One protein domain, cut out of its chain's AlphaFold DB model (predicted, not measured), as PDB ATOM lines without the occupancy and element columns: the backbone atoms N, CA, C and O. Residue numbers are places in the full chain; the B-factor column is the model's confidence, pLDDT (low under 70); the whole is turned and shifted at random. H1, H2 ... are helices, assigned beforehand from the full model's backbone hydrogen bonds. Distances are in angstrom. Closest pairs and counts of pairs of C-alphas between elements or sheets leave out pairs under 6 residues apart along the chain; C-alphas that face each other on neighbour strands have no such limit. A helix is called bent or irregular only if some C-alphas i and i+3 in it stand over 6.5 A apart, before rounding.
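Overview. This is residues 23 to 125 of the 127 residues of an uncharacterized protein of Candidatus Bathyarchaeota archaeon (UniProt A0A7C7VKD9). H1 forms the core, with H2, H3 and the two arms of the bent helix H5 wrapped round it, mostly at crossed angles. H4 and H6 are at one end, and residues 120 to 125 stick out there. The printed part has 103 residues with six named helices, H1 to H6 in chain order, and no named strand: the class is all helix. It is compact, with a radius of gyration of the C-alphas of 13.3 A and spans of 39 by 28 by 24 A.

Arrangement. H1, residues 23 to 36, and H2, residues 41 to 47, form a helical hairpin, closest at the C-alphas of Ile 34 and Tyr 42, 6.4 A. H3, residues 52 to 69, touches H1 at a steep tilt of 51 degrees, the same way, closest at the C-alphas of Phe 30 and Ala 62, 6.9 A. H4, residues 73 to 79, touches H3, closest at the C-alphas of Leu 69 and Tyr 75, 6.0 A. H5, residues 87 to 114, was assigned as one helix by its hydrogen bonds but is bent, with C-alphas 99 and 102 9.6 A apart. Its arm H5a, residues 87 to 99, touches H1 about perpendicular at 79 degrees, closest at the C-alphas of Val 23 and Val 93, 5.8 A. Arm H5b, residues 102 to 114, touches H1, closest at the C-alphas of Ala 27 and Val 112, 4.6 A. H6, residues 117 to 121, is near H1. Every O i to N i+4 pair is within hydrogen-bond range in H1, H2, H3, H5a, H5b and H6; in H4 1 of 3 is, and 1 of 4 O i to N i+3 pairs.

Along the chain. H1 begins at C-alpha 23 (69.380, 85.944, -24.880) and is 19.1 A long; H3 is 25.6 A long. H4 is irregular, with C-alphas 74 and 77 7.4 A apart. H6 ends at C-alpha 121 (65.683, 66.885, -17.278).

Size, cuts and confidence. The C-alphas farthest apart, of Ser 51 and Val 125, are 41.0 A apart. The printed part has no cut and no long link. Residues 115 to 125 have pLDDT under 70.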
ATOM      1  N   VAL A  23      70.554  85.567 -25.679       96.06
ATOM      2  CA  VAL A  23      69.380  85.944 -24.880       96.06
ATOM      3  C   VAL A  23      68.942  84.773 -24.005       96.06
ATOM      4  O   VAL A  23      68.748  84.952 -22.805       96.06
ATOM      5  N   LYS A  24      68.882  83.557 -24.561       94.19
ATOM      6  CA  LYS A  24      68.567  82.340 -23.797       94.19
ATOM      7  C   LYS A  24      69.565  82.059 -22.677       94.19
ATOM      8  O   LYS A  24      69.150  81.715 -21.577       94.19
ATOM      9  N   ARG A  25      70.873  82.233 -22.897       94.12
ATOM     10  CA  ARG A  25      71.875  82.063 -21.824       94.12
ATOM     11  C   ARG A  25      71.697  83.079 -20.705       94.12
ATOM     12  O   ARG A  25      71.799  82.714 -19.537       94.12
ATOM     13  N   VAL A  26      71.411  84.334 -21.049       95.94
ATOM     14  CA  VAL A  26      71.109  85.364 -20.046       95.94
ATOM     15  C   VAL A  26      69.811  85.037 -19.304       95.94
ATOM     16  O   VAL A  26      69.762  85.143 -18.082       95.94
ATOM     17  N   ALA A  27      68.781  84.559 -20.003       95.56
ATOM     18  CA  ALA A  27      67.553  84.099 -19.366       95.56
ATOM     19  C   ALA A  27      67.816  82.933 -18.396       95.56
ATOM     20  O   ALA A  27      67.311  82.953 -17.278       95.56
ATOM     21  N   ASN A  28      68.655  81.967 -18.780       93.56
ATOM     22  CA  ASN A  28      68.982  80.800 -17.958       93.56
ATOM     23  C   ASN A  28      69.656  81.174 -16.633       93.56
ATOM     24  O   ASN A  28      69.327  80.586 -15.606       93.56
ATOM     25  N   ILE A  29      70.578  82.146 -16.621       95.12
ATOM     26  CA  ILE A  29      71.220  82.550 -15.358       95.12
ATOM     27  C   ILE A  29      70.224  83.210 -14.403       95.12
ATOM     28  O   ILE A  29      70.248  82.938 -13.204       95.12
ATOM     29  N   PHE A  30      69.311  84.033 -14.925       96.06
ATOM     30  CA  PHE A  30      68.265  84.640 -14.111       96.06
ATOM     31  C   PHE A  30      67.261  83.596 -13.643       96.06
ATOM     32  O   PHE A  30      66.898  83.611 -12.472       96.06
ATOM     33  N   HIS A  31      66.862  82.667 -14.515       94.75
ATOM     34  CA  HIS A  31      66.009  81.548 -14.137       94.75
ATOM     35  C   HIS A  31      66.626  80.783 -12.975       94.75
ATOM     36  O   HIS A  31      65.965  80.602 -11.961       94.75
ATOM     37  N   TYR A  32      67.899  80.395 -13.082       94.19
ATOM     38  CA  TYR A  32      68.561  79.652 -12.019       94.19
ATOM     39  C   TYR A  32      68.525  80.400 -10.691       94.19
ATOM     40  O   TYR A  32      68.090  79.849  -9.682       94.19
ATOM     41  N   LEU A  33      68.905  81.679 -10.698       95.44
ATOM     42  CA  LEU A  33      68.902  82.491  -9.486       95.44
ATOM     43  C   LEU A  33      67.498  82.651  -8.895       95.44
ATOM     44  O   LEU A  33      67.348  82.598  -7.683       95.44
ATOM     45  N   ILE A  34      66.474  82.837  -9.729       94.94
ATOM     46  CA  ILE A  34      65.098  83.090  -9.285       94.94
ATOM     47  C   ILE A  34      64.401  81.801  -8.843       94.94
ATOM     48  O   ILE A  34      63.631  81.823  -7.887       94.94
ATOM     49  N   VAL A  35      64.605  80.697  -9.554       92.25
ATOM     50  CA  VAL A  35      63.833  79.458  -9.391       92.25
ATOM     51  C   VAL A  35      64.579  78.456  -8.522       92.25
ATOM     52  O   VAL A  35      64.002  77.973  -7.556       92.25
ATOM     53  N   HIS A  36      65.852  78.189  -8.817       91.06
ATOM     54  CA  HIS A  36      66.628  77.149  -8.134       91.06
ATOM     55  C   HIS A  36      67.371  77.669  -6.895       91.06
ATOM     56  O   HIS A  36      67.476  76.955  -5.905       91.06
ATOM     57  N   ALA A  37      67.850  78.917  -6.913       92.81
ATOM     58  CA  ALA A  37      68.495  79.549  -5.754       92.81
ATOM     59  C   ALA A  37      67.549  80.450  -4.931       92.81
ATOM     60  O   ALA A  37      67.986  81.101  -3.989       92.81
ATOM     61  N   ASP A  38      66.269  80.519  -5.312       93.94
ATOM     62  CA  ASP A  38      65.199  81.292  -4.657       93.94
ATOM     63  C   ASP A  38      65.467  82.802  -4.440       93.94
ATOM     64  O   ASP A  38      64.836  83.478  -3.628       93.94
ATOM     65  N   ILE A  39      66.355  83.404  -5.230       95.50
ATOM     66  CA  ILE A  39      66.681  84.833  -5.166       95.50
ATOM     67  C   ILE A  39      65.679  85.633  -6.015       95.50
ATOM     68  O   ILE A  39      66.006  86.183  -7.073       95.50
ATOM     69  N   LYS A  40      64.426  85.721  -5.545       93.69
ATOM     70  CA  LYS A  40      63.306  86.366  -6.268       93.69
ATOM     71  C   LYS A  40      63.548  87.831  -6.635       93.69
ATOM     72  O   LYS A  40      62.940  88.332  -7.583       93.69
ATOM     73  N   GLN A  41      64.450  88.516  -5.934       96.50
ATOM     74  CA  GLN A  41      64.801  89.915  -6.184       96.50
ATOM     75  C   GLN A  41      65.174  90.184  -7.654       96.50
ATOM     76  O   GLN A  41      64.728  91.179  -8.226       96.50
ATOM     77  N   TYR A  42      65.897  89.263  -8.305       96.62
ATOM     78  CA  TYR A  42      66.291  89.409  -9.710       96.62
ATOM     79  C   TYR A  42      65.100  89.535 -10.665       96.62
ATOM     80  O   TYR A  42      65.194  90.248 -11.663       96.62
ATOM     81  N   TYR A  43      63.967  88.897 -10.358       93.94
ATOM     82  CA  TYR A  43      62.763  88.987 -11.183       93.94
ATOM     83  C   TYR A  43      62.158  90.393 -11.152       93.94
ATOM     84  O   TYR A  43      61.789  90.947 -12.190       93.94
ATOM     85  N   TYR A  44      62.075  90.982  -9.957       93.81
ATOM     86  CA  TYR A  44      61.557  92.335  -9.783       93.81
ATOM     87  C   TYR A  44      62.486  93.355 -10.431       93.81
ATOM     88  O   TYR A  44      62.029  94.192 -11.205       93.81
ATOM     89  N   GLU A  45      63.793  93.249 -10.191       95.88
ATOM     90  CA  GLU A  45      64.761  94.168 -10.784       95.88
ATOM     91  C   GLU A  45      64.748  94.110 -12.315       95.88
ATOM     92  O   GLU A  45      64.740  95.163 -12.954       95.88
ATOM     93  N   LEU A  46      64.655  92.911 -12.902       94.62
ATOM     94  CA  LEU A  46      64.569  92.733 -14.352       94.62
ATOM     95  C   LEU A  46      63.335  93.430 -14.946       94.62
ATOM     96  O   LEU A  46      63.450  94.141 -15.946       94.62
ATOM     97  N   LYS A  47      62.165  93.287 -14.309       91.56
ATOM     98  CA  LYS A  47      60.905  93.904 -14.765       91.56
ATOM     99  C   LYS A  47      60.944  95.429 -14.822       91.56
ATOM    100  O   LYS A  47      60.229  96.025 -15.629       91.56
ATOM    101  N   PHE A  48      61.749  96.059 -13.971       91.94
ATOM    102  CA  PHE A  48      61.809  97.515 -13.848       91.94
ATOM    103  C   PHE A  48      63.026  98.144 -14.538       91.94
ATOM    104  O   PHE A  48      63.283  99.333 -14.356       91.94
ATOM    105  N   ILE A  49      63.751  97.398 -15.375       94.19
ATOM    106  CA  ILE A  49      64.888  97.941 -16.123       94.19
ATOM    107  C   ILE A  49      64.456  99.019 -17.116       94.19
ATOM    108  O   ILE A  49      63.633  98.794 -18.002       94.19
ATOM    109  N   ARG A  50      65.088 100.193 -16.999       92.31
ATOM    110  CA  ARG A  50      64.866 101.360 -17.872       92.31
ATOM    111  C   ARG A  50      66.107 101.820 -18.639       92.31
ATOM    112  O   ARG A  50      66.011 102.775 -19.400       92.31
ATOM    113  N   SER A  51      67.254 101.160 -18.471       95.94
ATOM    114  CA  SER A  51      68.448 101.447 -19.273       95.94
ATOM    115  C   SER A  51      69.292 100.202 -19.536       95.94
ATOM    116  O   SER A  51      69.323  99.269 -18.731       95.94
ATOM    117  N   GLY A  52      70.027 100.217 -20.650       94.31
ATOM    118  CA  GLY A  52      70.933  99.129 -21.019       94.31
ATOM    119  C   GLY A  52      72.091  98.981 -20.031       94.31
ATOM    120  O   GLY A  52      72.485  97.868 -19.703       94.31
ATOM    121  N   ALA A  53      72.568 100.092 -19.458       96.94
ATOM    122  CA  ALA A  53      73.567 100.068 -18.390       96.94
ATOM    123  C   ALA A  53      73.060  99.308 -17.152       96.94
ATOM    124  O   ALA A  53      73.782  98.474 -16.611       96.94
ATOM    125  N   LYS A  54      71.801  99.530 -16.745       97.12
ATOM    126  CA  LYS A  54      71.185  98.797 -15.626       97.12
ATOM    127  C   LYS A  54      70.977  97.316 -15.943       97.12
ATOM    128  O   LYS A  54      71.118  96.489 -15.047       97.12
ATOM    129  N   LEU A  55      70.708  96.971 -17.203       97.31
ATOM    130  CA  LEU A  55      70.659  95.578 -17.657       97.31
ATOM    131  C   LEU A  55      72.011  94.888 -17.528       97.31
ATOM    132  O   LEU A  55      72.089  93.823 -16.922       97.31
ATOM    133  N   LEU A  56      73.078  95.514 -18.018       97.81
ATOM    134  CA  LEU A  56      74.430  94.976 -17.880       97.81
ATOM    135  C   LEU A  56      74.868  94.884 -16.412       97.81
ATOM    136  O   LEU A  56      75.470  93.891 -16.012       97.81
ATOM    137  N   GLU A  57      74.521  95.873 -15.587       98.06
ATOM    138  CA  GLU A  57      74.781  95.850 -14.143       98.06
ATOM    139  C   GLU A  57      74.055  94.683 -13.451       98.06
ATOM    140  O   GLU A  57      74.642  93.990 -12.616       98.06
ATOM    141  N   LEU A  58      72.788  94.436 -13.805       98.19
ATOM    142  CA  LEU A  58      72.005  93.315 -13.283       98.19
ATOM    143  C   LEU A  58      72.596  91.966 -13.719       98.19
ATOM    144  O   LEU A  58      72.765  91.090 -12.872       98.19
ATOM    145  N   ILE A  59      72.977  91.818 -14.994       98.00
ATOM    146  CA  ILE A  59      73.650  90.611 -15.507       98.00
ATOM    147  C   ILE A  59      74.976  90.385 -14.771       98.00
ATOM    148  O   ILE A  59      75.250  89.281 -14.305       98.00
ATOM    149  N   GLY A  60      75.783  91.432 -14.595       98.06
ATOM    150  CA  GLY A  60      77.057  91.339 -13.883       98.06
ATOM    151  C   GLY A  60      76.900  90.931 -12.415       98.06
ATOM    152  O   GLY A  60      77.701  90.145 -11.913       98.06
ATOM    153  N   ARG A  61      75.868  91.430 -11.720       98.12
ATOM    154  CA  ARG A  61      75.539  90.982 -10.354       98.12
ATOM    155  C   ARG A  61      75.092  89.522 -10.326       98.12
ATOM    156  O   ARG A  61      75.594  88.772  -9.497       98.12
ATOM    157  N   ALA A  62      74.235  89.113 -11.262       97.69
ATOM    158  CA  ALA A  62      73.792  87.728 -11.383       97.69
ATOM    159  C   ALA A  62      74.977  86.765 -11.565       97.69
ATOM    160  O   ALA A  62      75.079  85.771 -10.849       97.69
ATOM    161  N   LEU A  63      75.920  87.100 -12.450       97.56
ATOM    162  CA  LEU A  63      77.133  86.308 -12.667       97.56
ATOM    163  C   LEU A  63      78.007  86.208 -11.411       97.56
ATOM    164  O   LEU A  63      78.495  85.126 -11.101       97.56
ATOM    165  N   ARG A  64      78.178  87.303 -10.658       97.62
ATOM    166  CA  ARG A  64      78.917  87.268  -9.383       97.62
ATOM    167  C   ARG A  64      78.225  86.402  -8.335       97.62
ATOM    168  O   ARG A  64      78.902  85.658  -7.635       97.62
ATOM    169  N   ASN A  65      76.898  86.461  -8.239       96.88
ATOM    170  CA  ASN A  65      76.159  85.595  -7.322       96.88
ATOM    171  C   ASN A  65      76.286  84.120  -7.716       96.88
ATOM    172  O   ASN A  65      76.473  83.285  -6.840       96.88
ATOM    173  N   LEU A  66      76.243  83.799  -9.013       95.69
ATOM    174  CA  LEU A  66      76.501  82.438  -9.486       95.69
ATOM    175  C   LEU A  66      77.925  81.976  -9.170       95.69
ATOM    176  O   LEU A  66      78.097  80.832  -8.768       95.69
ATOM    177  N   ASP A  67      78.933  82.843  -9.295       95.50
ATOM    178  CA  ASP A  67      80.307  82.510  -8.901       95.50
ATOM    179  C   ASP A  67      80.403  82.174  -7.405       95.50
ATOM    180  O   ASP A  67      81.006  81.167  -7.040       95.50
ATOM    181  N   VAL A  68      79.742  82.953  -6.540       96.19
ATOM    182  CA  VAL A  68      79.672  82.663  -5.099       96.19
ATOM    183  C   VAL A  68      78.970  81.327  -4.842       96.19
ATOM    184  O   VAL A  68      79.531  80.471  -4.159       96.19
ATOM    185  N   LEU A  69      77.787  81.117  -5.426       95.38
ATOM    186  CA  LEU A  69      77.017  79.881  -5.262       95.38
ATOM    187  C   LEU A  69      77.746  78.657  -5.831       95.38
ATOM    188  O   LEU A  69      77.604  77.561  -5.307       95.38
ATOM    189  N   SER A  70      78.577  78.819  -6.863       94.50
ATOM    190  CA  SER A  70      79.337  77.710  -7.457       94.50
ATOM    191  C   SER A  70      80.354  77.075  -6.500       94.50
ATOM    192  O   SER A  70      80.837  75.971  -6.753       94.50
ATOM    193  N   ARG A  71      80.678  77.764  -5.400       94.69
ATOM    194  CA  ARG A  71      81.587  77.295  -4.346       94.69
ATOM    195  C   ARG A  71      80.859  76.552  -3.226       94.69
ATOM    196  O   ARG A  71      81.519  75.929  -2.403       94.69
ATOM    197  N   ASP A  72      79.532  76.624  -3.194       94.44
ATOM    198  CA  ASP A  72      78.685  75.896  -2.255       94.44
ATOM    199  C   ASP A  72      78.342  74.522  -2.848       94.44
ATOM    200  O   ASP A  72      77.836  74.417  -3.969       94.44
ATOM    201  N   GLU A  73      78.631  73.456  -2.099       93.25
ATOM    202  CA  GLU A  73      78.441  72.071  -2.547       93.25
ATOM    203  C   GLU A  73      76.978  71.747  -2.897       93.25
ATOM    204  O   GLU A  73      76.738  70.880  -3.738       93.25
ATOM    205  N   ASN A  74      76.003  72.482  -2.346       91.31
ATOM    206  CA  ASN A  74      74.588  72.304  -2.674       91.31
ATOM    207  C   ASN A  74      74.241  72.774  -4.095       91.31
ATOM    208  O   ASN A  74      73.343  72.222  -4.723       91.31
ATOM    209  N   TYR A  75      74.948  73.781  -4.620       91.69
ATOM    210  CA  TYR A  75      74.610  74.428  -5.899       91.69
ATOM    211  C   TYR A  75      75.629  74.142  -7.005       91.69
ATOM    212  O   TYR A  75      75.303  74.172  -8.196       91.69
ATOM    213  N   LYS A  76      76.873  73.830  -6.630       90.88
ATOM    214  CA  LYS A  76      78.020  73.620  -7.523       90.88
ATOM    215  C   LYS A  76      77.731  72.682  -8.691       90.88
ATOM    216  O   LYS A  76      78.046  73.017  -9.837       90.88
ATOM    217  N   LYS A  77      77.107  71.525  -8.429       89.38
ATOM    218  CA  LYS A  77      76.794  70.529  -9.469       89.38
ATOM    219  C   LYS A  77      75.875  71.104 -10.543       89.38
ATOM    220  O   LYS A  77      76.132  70.893 -11.726       89.38
ATOM    221  N   ASP A  78      74.842  71.843 -10.163       89.19
ATOM    222  CA  ASP A  78      73.883  72.373 -11.129       89.19
ATOM    223  C   ASP A  78      74.401  73.617 -11.841       89.19
ATOM    224  O   ASP A  78      74.249  73.723 -13.058       89.19
ATOM    225  N   ILE A  79      75.117  74.497 -11.135       90.94
ATOM    226  CA  ILE A  79      75.752  75.669 -11.752       90.94
ATOM    227  C   ILE A  79      76.789  75.246 -12.795       90.94
ATOM    228  O   ILE A  79      76.846  75.852 -13.863       90.94
ATOM    229  N   SER A  80      77.553  74.174 -12.555       89.12
ATOM    230  CA  SER A  80      78.525  73.659 -13.534       89.12
ATOM    231  C   SER A  80      77.906  73.218 -14.870       89.12
ATOM    232  O   SER A  80      78.599  73.185 -15.885       89.12
ATOM    233  N   LYS A  81      76.602  72.912 -14.894       88.38
ATOM    234  CA  LYS A  81      75.866  72.556 -16.119       88.38
ATOM    235  C   LYS A  81      75.393  73.794 -16.887       88.38
ATOM    236  O   LYS A  81      74.998  73.684 -18.049       88.38
ATOM    237  N   LEU A  82      75.397  74.972 -16.258       89.19
ATOM    238  CA  LEU A  82      74.973  76.211 -16.897       89.19
ATOM    239  C   LEU A  82      76.048  76.711 -17.856       89.19
ATOM    240  O   LEU A  82      77.213  76.893 -17.509       89.19
ATOM    241  N   ARG A  83      75.626  77.051 -19.073       90.31
ATOM    242  CA  ARG A  83      76.471  77.803 -19.994       90.31
ATOM    243  C   ARG A  83      76.388  79.290 -19.666       90.31
ATOM    244  O   ARG A  83      75.449  79.963 -20.094       90.31
ATOM    245  N   LEU A  84      77.376  79.786 -18.925       92.94
ATOM    246  CA  LEU A  84      77.428  81.189 -18.518       92.94
ATOM    247  C   LEU A  84      77.564  82.132 -19.736       92.94
ATOM    248  O   LEU A  84      78.312  81.826 -20.672       92.94
ATOM    249  N   PRO A  85      76.849  83.273 -19.742       94.88
ATOM    250  CA  PRO A  85      77.020  84.331 -20.731       94.88
ATOM    251  C   PRO A  85      78.457  84.856 -20.806       94.88
ATOM    252  O   PRO A  85      79.094  85.151 -19.798       94.88
ATOM    253  N   SER A  86      78.943  85.023 -22.030       96.56
ATOM    254  CA  SER A  86      80.187  85.717 -22.364       96.56
ATOM    255  C   SER A  86      79.955  87.216 -22.593       96.56
ATOM    256  O   SER A  86      78.821  87.677 -22.721       96.56
ATOM    257  N   LYS A  87      81.034  87.989 -22.775       96.62
ATOM    258  CA  LYS A  87      80.936  89.404 -23.186       96.62
ATOM    259  C   LYS A  87      80.244  89.610 -24.531       96.62
ATOM    260  O   LYS A  87      79.562  90.613 -24.717       96.62
ATOM    261  N   LYS A  88      80.364  88.647 -25.449       97.50
ATOM    262  CA  LYS A  88      79.604  88.666 -26.703       97.50
ATOM    263  C   LYS A  88      78.108  88.505 -26.435       97.50
ATOM    264  O   LYS A  88      77.313  89.199 -27.053       97.50
ATOM    265  N   ASP A  89      77.741  87.633 -25.496       97.81
ATOM    266  CA  ASP A  89      76.337  87.418 -25.154       97.81
ATOM    267  C   ASP A  89      75.725  88.672 -24.493       97.81
ATOM    268  O   ASP A  89      74.623  89.085 -24.856       97.81
ATOM    269  N   GLU A  90      76.472  89.329 -23.595       97.62
ATOM    270  CA  GLU A  90      76.102  90.627 -23.004       97.62
ATOM    271  C   GLU A  90      75.879  91.706 -24.079       97.62
ATOM    272  O   GLU A  90      74.878  92.424 -24.043       97.62
ATOM    273  N   ALA A  91      76.784  91.803 -25.060       97.75
ATOM    274  CA  ALA A  91      76.680  92.772 -26.150       97.75
ATOM    275  C   ALA A  91      75.446  92.522 -27.035       97.75
ATOM    276  O   ALA A  91      74.738  93.470 -27.377       97.75
ATOM    277  N   THR A  92      75.147  91.260 -27.363       97.69
ATOM    278  CA  THR A  92      73.939  90.886 -28.115       97.69
ATOM    279  C   THR A  92      72.667  91.267 -27.360       97.69
ATOM    280  O   THR A  92      71.756  91.861 -27.931       97.69
ATOM    281  N   VAL A  93      72.608  90.981 -26.058       96.69
ATOM    282  CA  VAL A  93      71.462  91.344 -25.210       96.69
ATOM    283  C   VAL A  93      71.291  92.859 -25.117       96.69
ATOM    284  O   VAL A  93      70.168  93.357 -25.197       96.69
ATOM    285  N   LEU A  94      72.390  93.607 -25.006       97.56
ATOM    286  CA  LEU A  94      72.347  95.066 -25.014       97.56
ATOM    287  C   LEU A  94      71.851  95.616 -26.358       97.56
ATOM    288  O   LEU A  94      71.075  96.570 -26.365       97.56
ATOM    289  N   LYS A  95      72.263  95.013 -27.481       97.06
ATOM    290  CA  LYS A  95      71.766  95.369 -28.815       97.06
ATOM    291  C   LYS A  95      70.244  95.213 -28.880       97.06
ATOM    292  O   LYS A  95      69.555  96.200 -29.112       97.06
ATOM    293  N   TYR A  96      69.720  94.028 -28.559       96.69
ATOM    294  CA  TYR A  96      68.271  93.796 -28.560       96.69
ATOM    295  C   TYR A  96      67.525  94.719 -27.596       96.69
ATOM    296  O   TYR A  96      66.459  95.229 -27.931       96.69
ATOM    297  N   TYR A  97      68.092  94.999 -26.420       96.19
ATOM    298  CA  TYR A  97      67.513  95.982 -25.511       96.19
ATOM    299  C   TYR A  97      67.436  97.382 -26.137       96.19
ATOM    300  O   TYR A  97      66.429  98.068 -25.975       96.19
ATOM    301  N   ASN A  98      68.480  97.838 -26.828       94.69
ATOM    302  CA  ASN A  98      68.491  99.168 -27.436       94.69
ATOM    303  C   ASN A  98      67.487  99.285 -28.587       94.69
ATOM    304  O   ASN A  98      66.847 100.334 -28.711       94.69
ATOM    305  N   ASP A  99      67.322  98.207 -29.353       93.88
ATOM    306  CA  ASP A  99      66.431  98.143 -30.511       93.88
ATOM    307  C   ASP A  99      64.951  98.033 -30.089       93.88
ATOM    308  O   ASP A  99      64.092  98.713 -30.642       93.88
ATOM    309  N   LEU A 100      64.649  97.224 -29.065       93.12
ATOM    310  CA  LEU A 100      63.277  96.809 -28.714       93.12
ATOM    311  C   LEU A 100      62.796  97.295 -27.339       93.12
ATOM    312  O   LEU A 100      61.624  97.156 -26.980       93.12
ATOM    313  N   ARG A 101      63.694  97.864 -26.530       93.06
ATOM    314  CA  ARG A 101      63.393  98.511 -25.245       93.06
ATOM    315  C   ARG A 101      62.565  97.622 -24.311       93.06
ATOM    316  O   ARG A 101      62.978  96.523 -23.945       93.06
ATOM    317  N   MET A 102      61.413  98.124 -23.867       90.38
ATOM    318  CA  MET A 102      60.562  97.451 -22.890       90.38
ATOM    319  C   MET A 102      59.985  96.140 -23.417       90.38
ATOM    320  O   MET A 102      59.736  95.243 -22.615       90.38
ATOM    321  N   ASP A 103      59.793  96.004 -24.728       91.19
ATOM    322  CA  ASP A 103      59.245  94.774 -25.296       91.19
ATOM    323  C   ASP A 103      60.269  93.642 -25.238       91.19
ATOM    324  O   ASP A 103      59.915  92.523 -24.862       91.19
ATOM    325  N   PHE A 104      61.557  93.950 -25.417       94.06
ATOM    326  CA  PHE A 104      62.621  92.994 -25.118       94.06
ATOM    327  C   PHE A 104      62.665  92.604 -23.639       94.06
ATOM    328  O   PHE A 104      62.793  91.422 -23.338       94.06
ATOM    329  N   ILE A 105      62.496  93.543 -22.700       95.19
ATOM    330  CA  ILE A 105      62.463  93.206 -21.263       95.19
ATOM    331  C   ILE A 105      61.284  92.283 -20.923       95.19
ATOM    332  O   ILE A 105      61.455  91.332 -20.155       95.19
ATOM    333  N   LYS A 106      60.101  92.514 -21.508       92.81
ATOM    334  CA  LYS A 106      58.944  91.619 -21.345       92.81
ATOM    335  C   LYS A 106      59.244  90.228 -21.905       92.81
ATOM    336  O   LYS A 106      59.009  89.240 -21.212       92.81
ATOM    337  N   ALA A 107      59.796  90.151 -23.117       90.88
ATOM    338  CA  ALA A 107      60.148  88.887 -23.759       90.88
ATOM    339  C   ALA A 107      61.229  88.122 -22.982       90.88
ATOM    340  O   ALA A 107      61.067  86.934 -22.716       90.88
ATOM    341  N   LEU A 108      62.284  88.809 -22.538       93.38
ATOM    342  CA  LEU A 108      63.334  88.242 -21.695       93.38
ATOM    343  C   LEU A 108      62.765  87.735 -20.366       93.38
ATOM    344  O   LEU A 108      63.082  86.626 -19.956       93.38
ATOM    345  N   SER A 109      61.878  88.492 -19.716       91.31
ATOM    346  CA  SER A 109      61.222  88.054 -18.475       91.31
ATOM    347  C   SER A 109      60.333  86.823 -18.691       91.31
ATOM    348  O   SER A 109      60.283  85.944 -17.833       91.31
ATOM    349  N   GLY A 110      59.645  86.742 -19.835       89.75
ATOM    350  CA  GLY A 110      58.882  85.557 -20.233       89.75
ATOM    351  C   GLY A 110      59.785  84.344 -20.456       89.75
ATOM    352  O   GLY A 110      59.510  83.268 -19.929       89.75
ATOM    353  N   LEU A 111      60.911  84.535 -21.151       88.81
ATOM    354  CA  LEU A 111      61.933  83.504 -21.313       88.81
ATOM    355  C   LEU A 111      62.481  83.041 -19.967       88.81
ATOM    356  O   LEU A 111      62.561  81.840 -19.749       88.81
ATOM    357  N   VAL A 112      62.800  83.943 -19.041       89.94
ATOM    358  CA  VAL A 112      63.283  83.579 -17.700       89.94
ATOM    359  C   VAL A 112      62.337  82.605 -17.002       89.94
ATOM    360  O   VAL A 112      62.809  81.713 -16.320       89.94
ATOM    361  N   LEU A 113      61.021  82.697 -17.193       84.25
ATOM    362  CA  LEU A 113      60.079  81.743 -16.595       84.25
ATOM    363  C   LEU A 113      59.965  80.417 -17.367       84.25
ATOM    364  O   LEU A 113      59.573  79.410 -16.788       84.25
ATOM    365  N   ALA A 114      60.320  80.404 -18.651       79.19
ATOM    366  CA  ALA A 114      60.201  79.242 -19.534       79.19
ATOM    367  C   ALA A 114      61.518  78.465 -19.750       79.19
ATOM    368  O   ALA A 114      61.496  77.366 -20.302       79.19
ATOM    369  N   SER A 115      62.665  79.030 -19.362       65.06
ATOM    370  CA  SER A 115      63.987  78.543 -19.779       65.06
ATOM    371  C   SER A 115      64.700  77.786 -18.664       65.06
ATOM    372  O   SER A 115      65.314  78.418 -17.812       65.06
ATOM    373  N   CYS A 116      64.696  76.448 -18.688       69.88
ATOM    374  CA  CYS A 116      65.707  75.688 -17.951       69.88
ATOM    375  C   CYS A 116      65.848  74.234 -18.425       69.88
ATOM    376  O   CYS A 116      64.902  73.463 -18.288       69.88
ATOM    377  N   PRO A 117      67.043  73.816 -18.884       61.19
ATOM    378  CA  PRO A 117      67.351  72.407 -19.116       61.19
ATOM    379  C   PRO A 117      67.272  71.542 -17.847       61.19
ATOM    380  O   PRO A 117      66.932  70.371 -17.955       61.19
ATOM    381  N   LEU A 118      67.547  72.096 -16.653       62.41
ATOM    382  CA  LEU A 118      67.408  71.363 -15.382       62.41
ATOM    383  C   LEU A 118      65.936  71.019 -15.123       62.41
ATOM    384  O   LEU A 118      65.621  69.861 -14.886       62.41
ATOM    385  N   CYS A 119      65.027  71.981 -15.313       66.31
ATOM    386  CA  CYS A 119      63.586  71.734 -15.210       66.31
ATOM    387  C   CYS A 119      63.034  70.808 -16.308       66.31
ATOM    388  O   CYS A 119      61.906  70.337 -16.189       66.31
ATOM    389  N   TRP A 120      63.761  70.606 -17.413       55.22
ATOM    390  CA  TRP A 120      63.352  69.697 -18.490       55.22
ATOM    391  C   TRP A 120      63.889  68.284 -18.240       55.22
ATOM    392  O   TRP A 120      63.156  67.325 -18.445       55.22
ATOM    393  N   GLY A 121      65.113  68.160 -17.713       52.22
ATOM    394  CA  GLY A 121      65.683  66.885 -17.278       52.22
ATOM    395  C   GLY A 121      64.983  66.287 -16.055       52.22
ATOM    396  O   GLY A 121      64.875  65.074 -15.966       52.22
ATOM    397  N   GLU A 122      64.446  67.107 -15.146       48.16
ATOM    398  CA  GLU A 122      63.631  66.626 -14.015       48.16
ATOM    399  C   GLU A 122      62.277  66.038 -14.459       48.16
ATOM    400  O   GLU A 122      61.785  65.109 -13.830       48.16
ATOM    401  N   ARG A 123      61.699  66.501 -15.580       45.59
ATOM    402  CA  ARG A 123      60.412  65.989 -16.094       45.59
ATOM    403  C   ARG A 123      60.497  64.612 -16.751       45.59
ATOM    404  O   ARG A 123      59.475  63.946 -16.848       45.59
ATOM    405  N   GLU A 124      61.671  64.189 -17.215       40.75
ATOM    406  CA  GLU A 124      61.860  62.855 -17.811       40.75
ATOM    407  C   GLU A 124      62.061  61.754 -16.758       40.75
ATOM    408  O   GLU A 124      61.940  60.579 -17.083       40.75
ATOM    409  N   VAL A 125      62.348  62.111 -15.500       44.59
ATOM    410  CA  VAL A 125      62.569  61.141 -14.407       44.59
ATOM    411  C   VAL A 125      61.268  60.814 -13.653       44.59
ATOM    412  O   VAL A 125      61.208  59.823 -12.932       44.59
TER     413      VAL A 125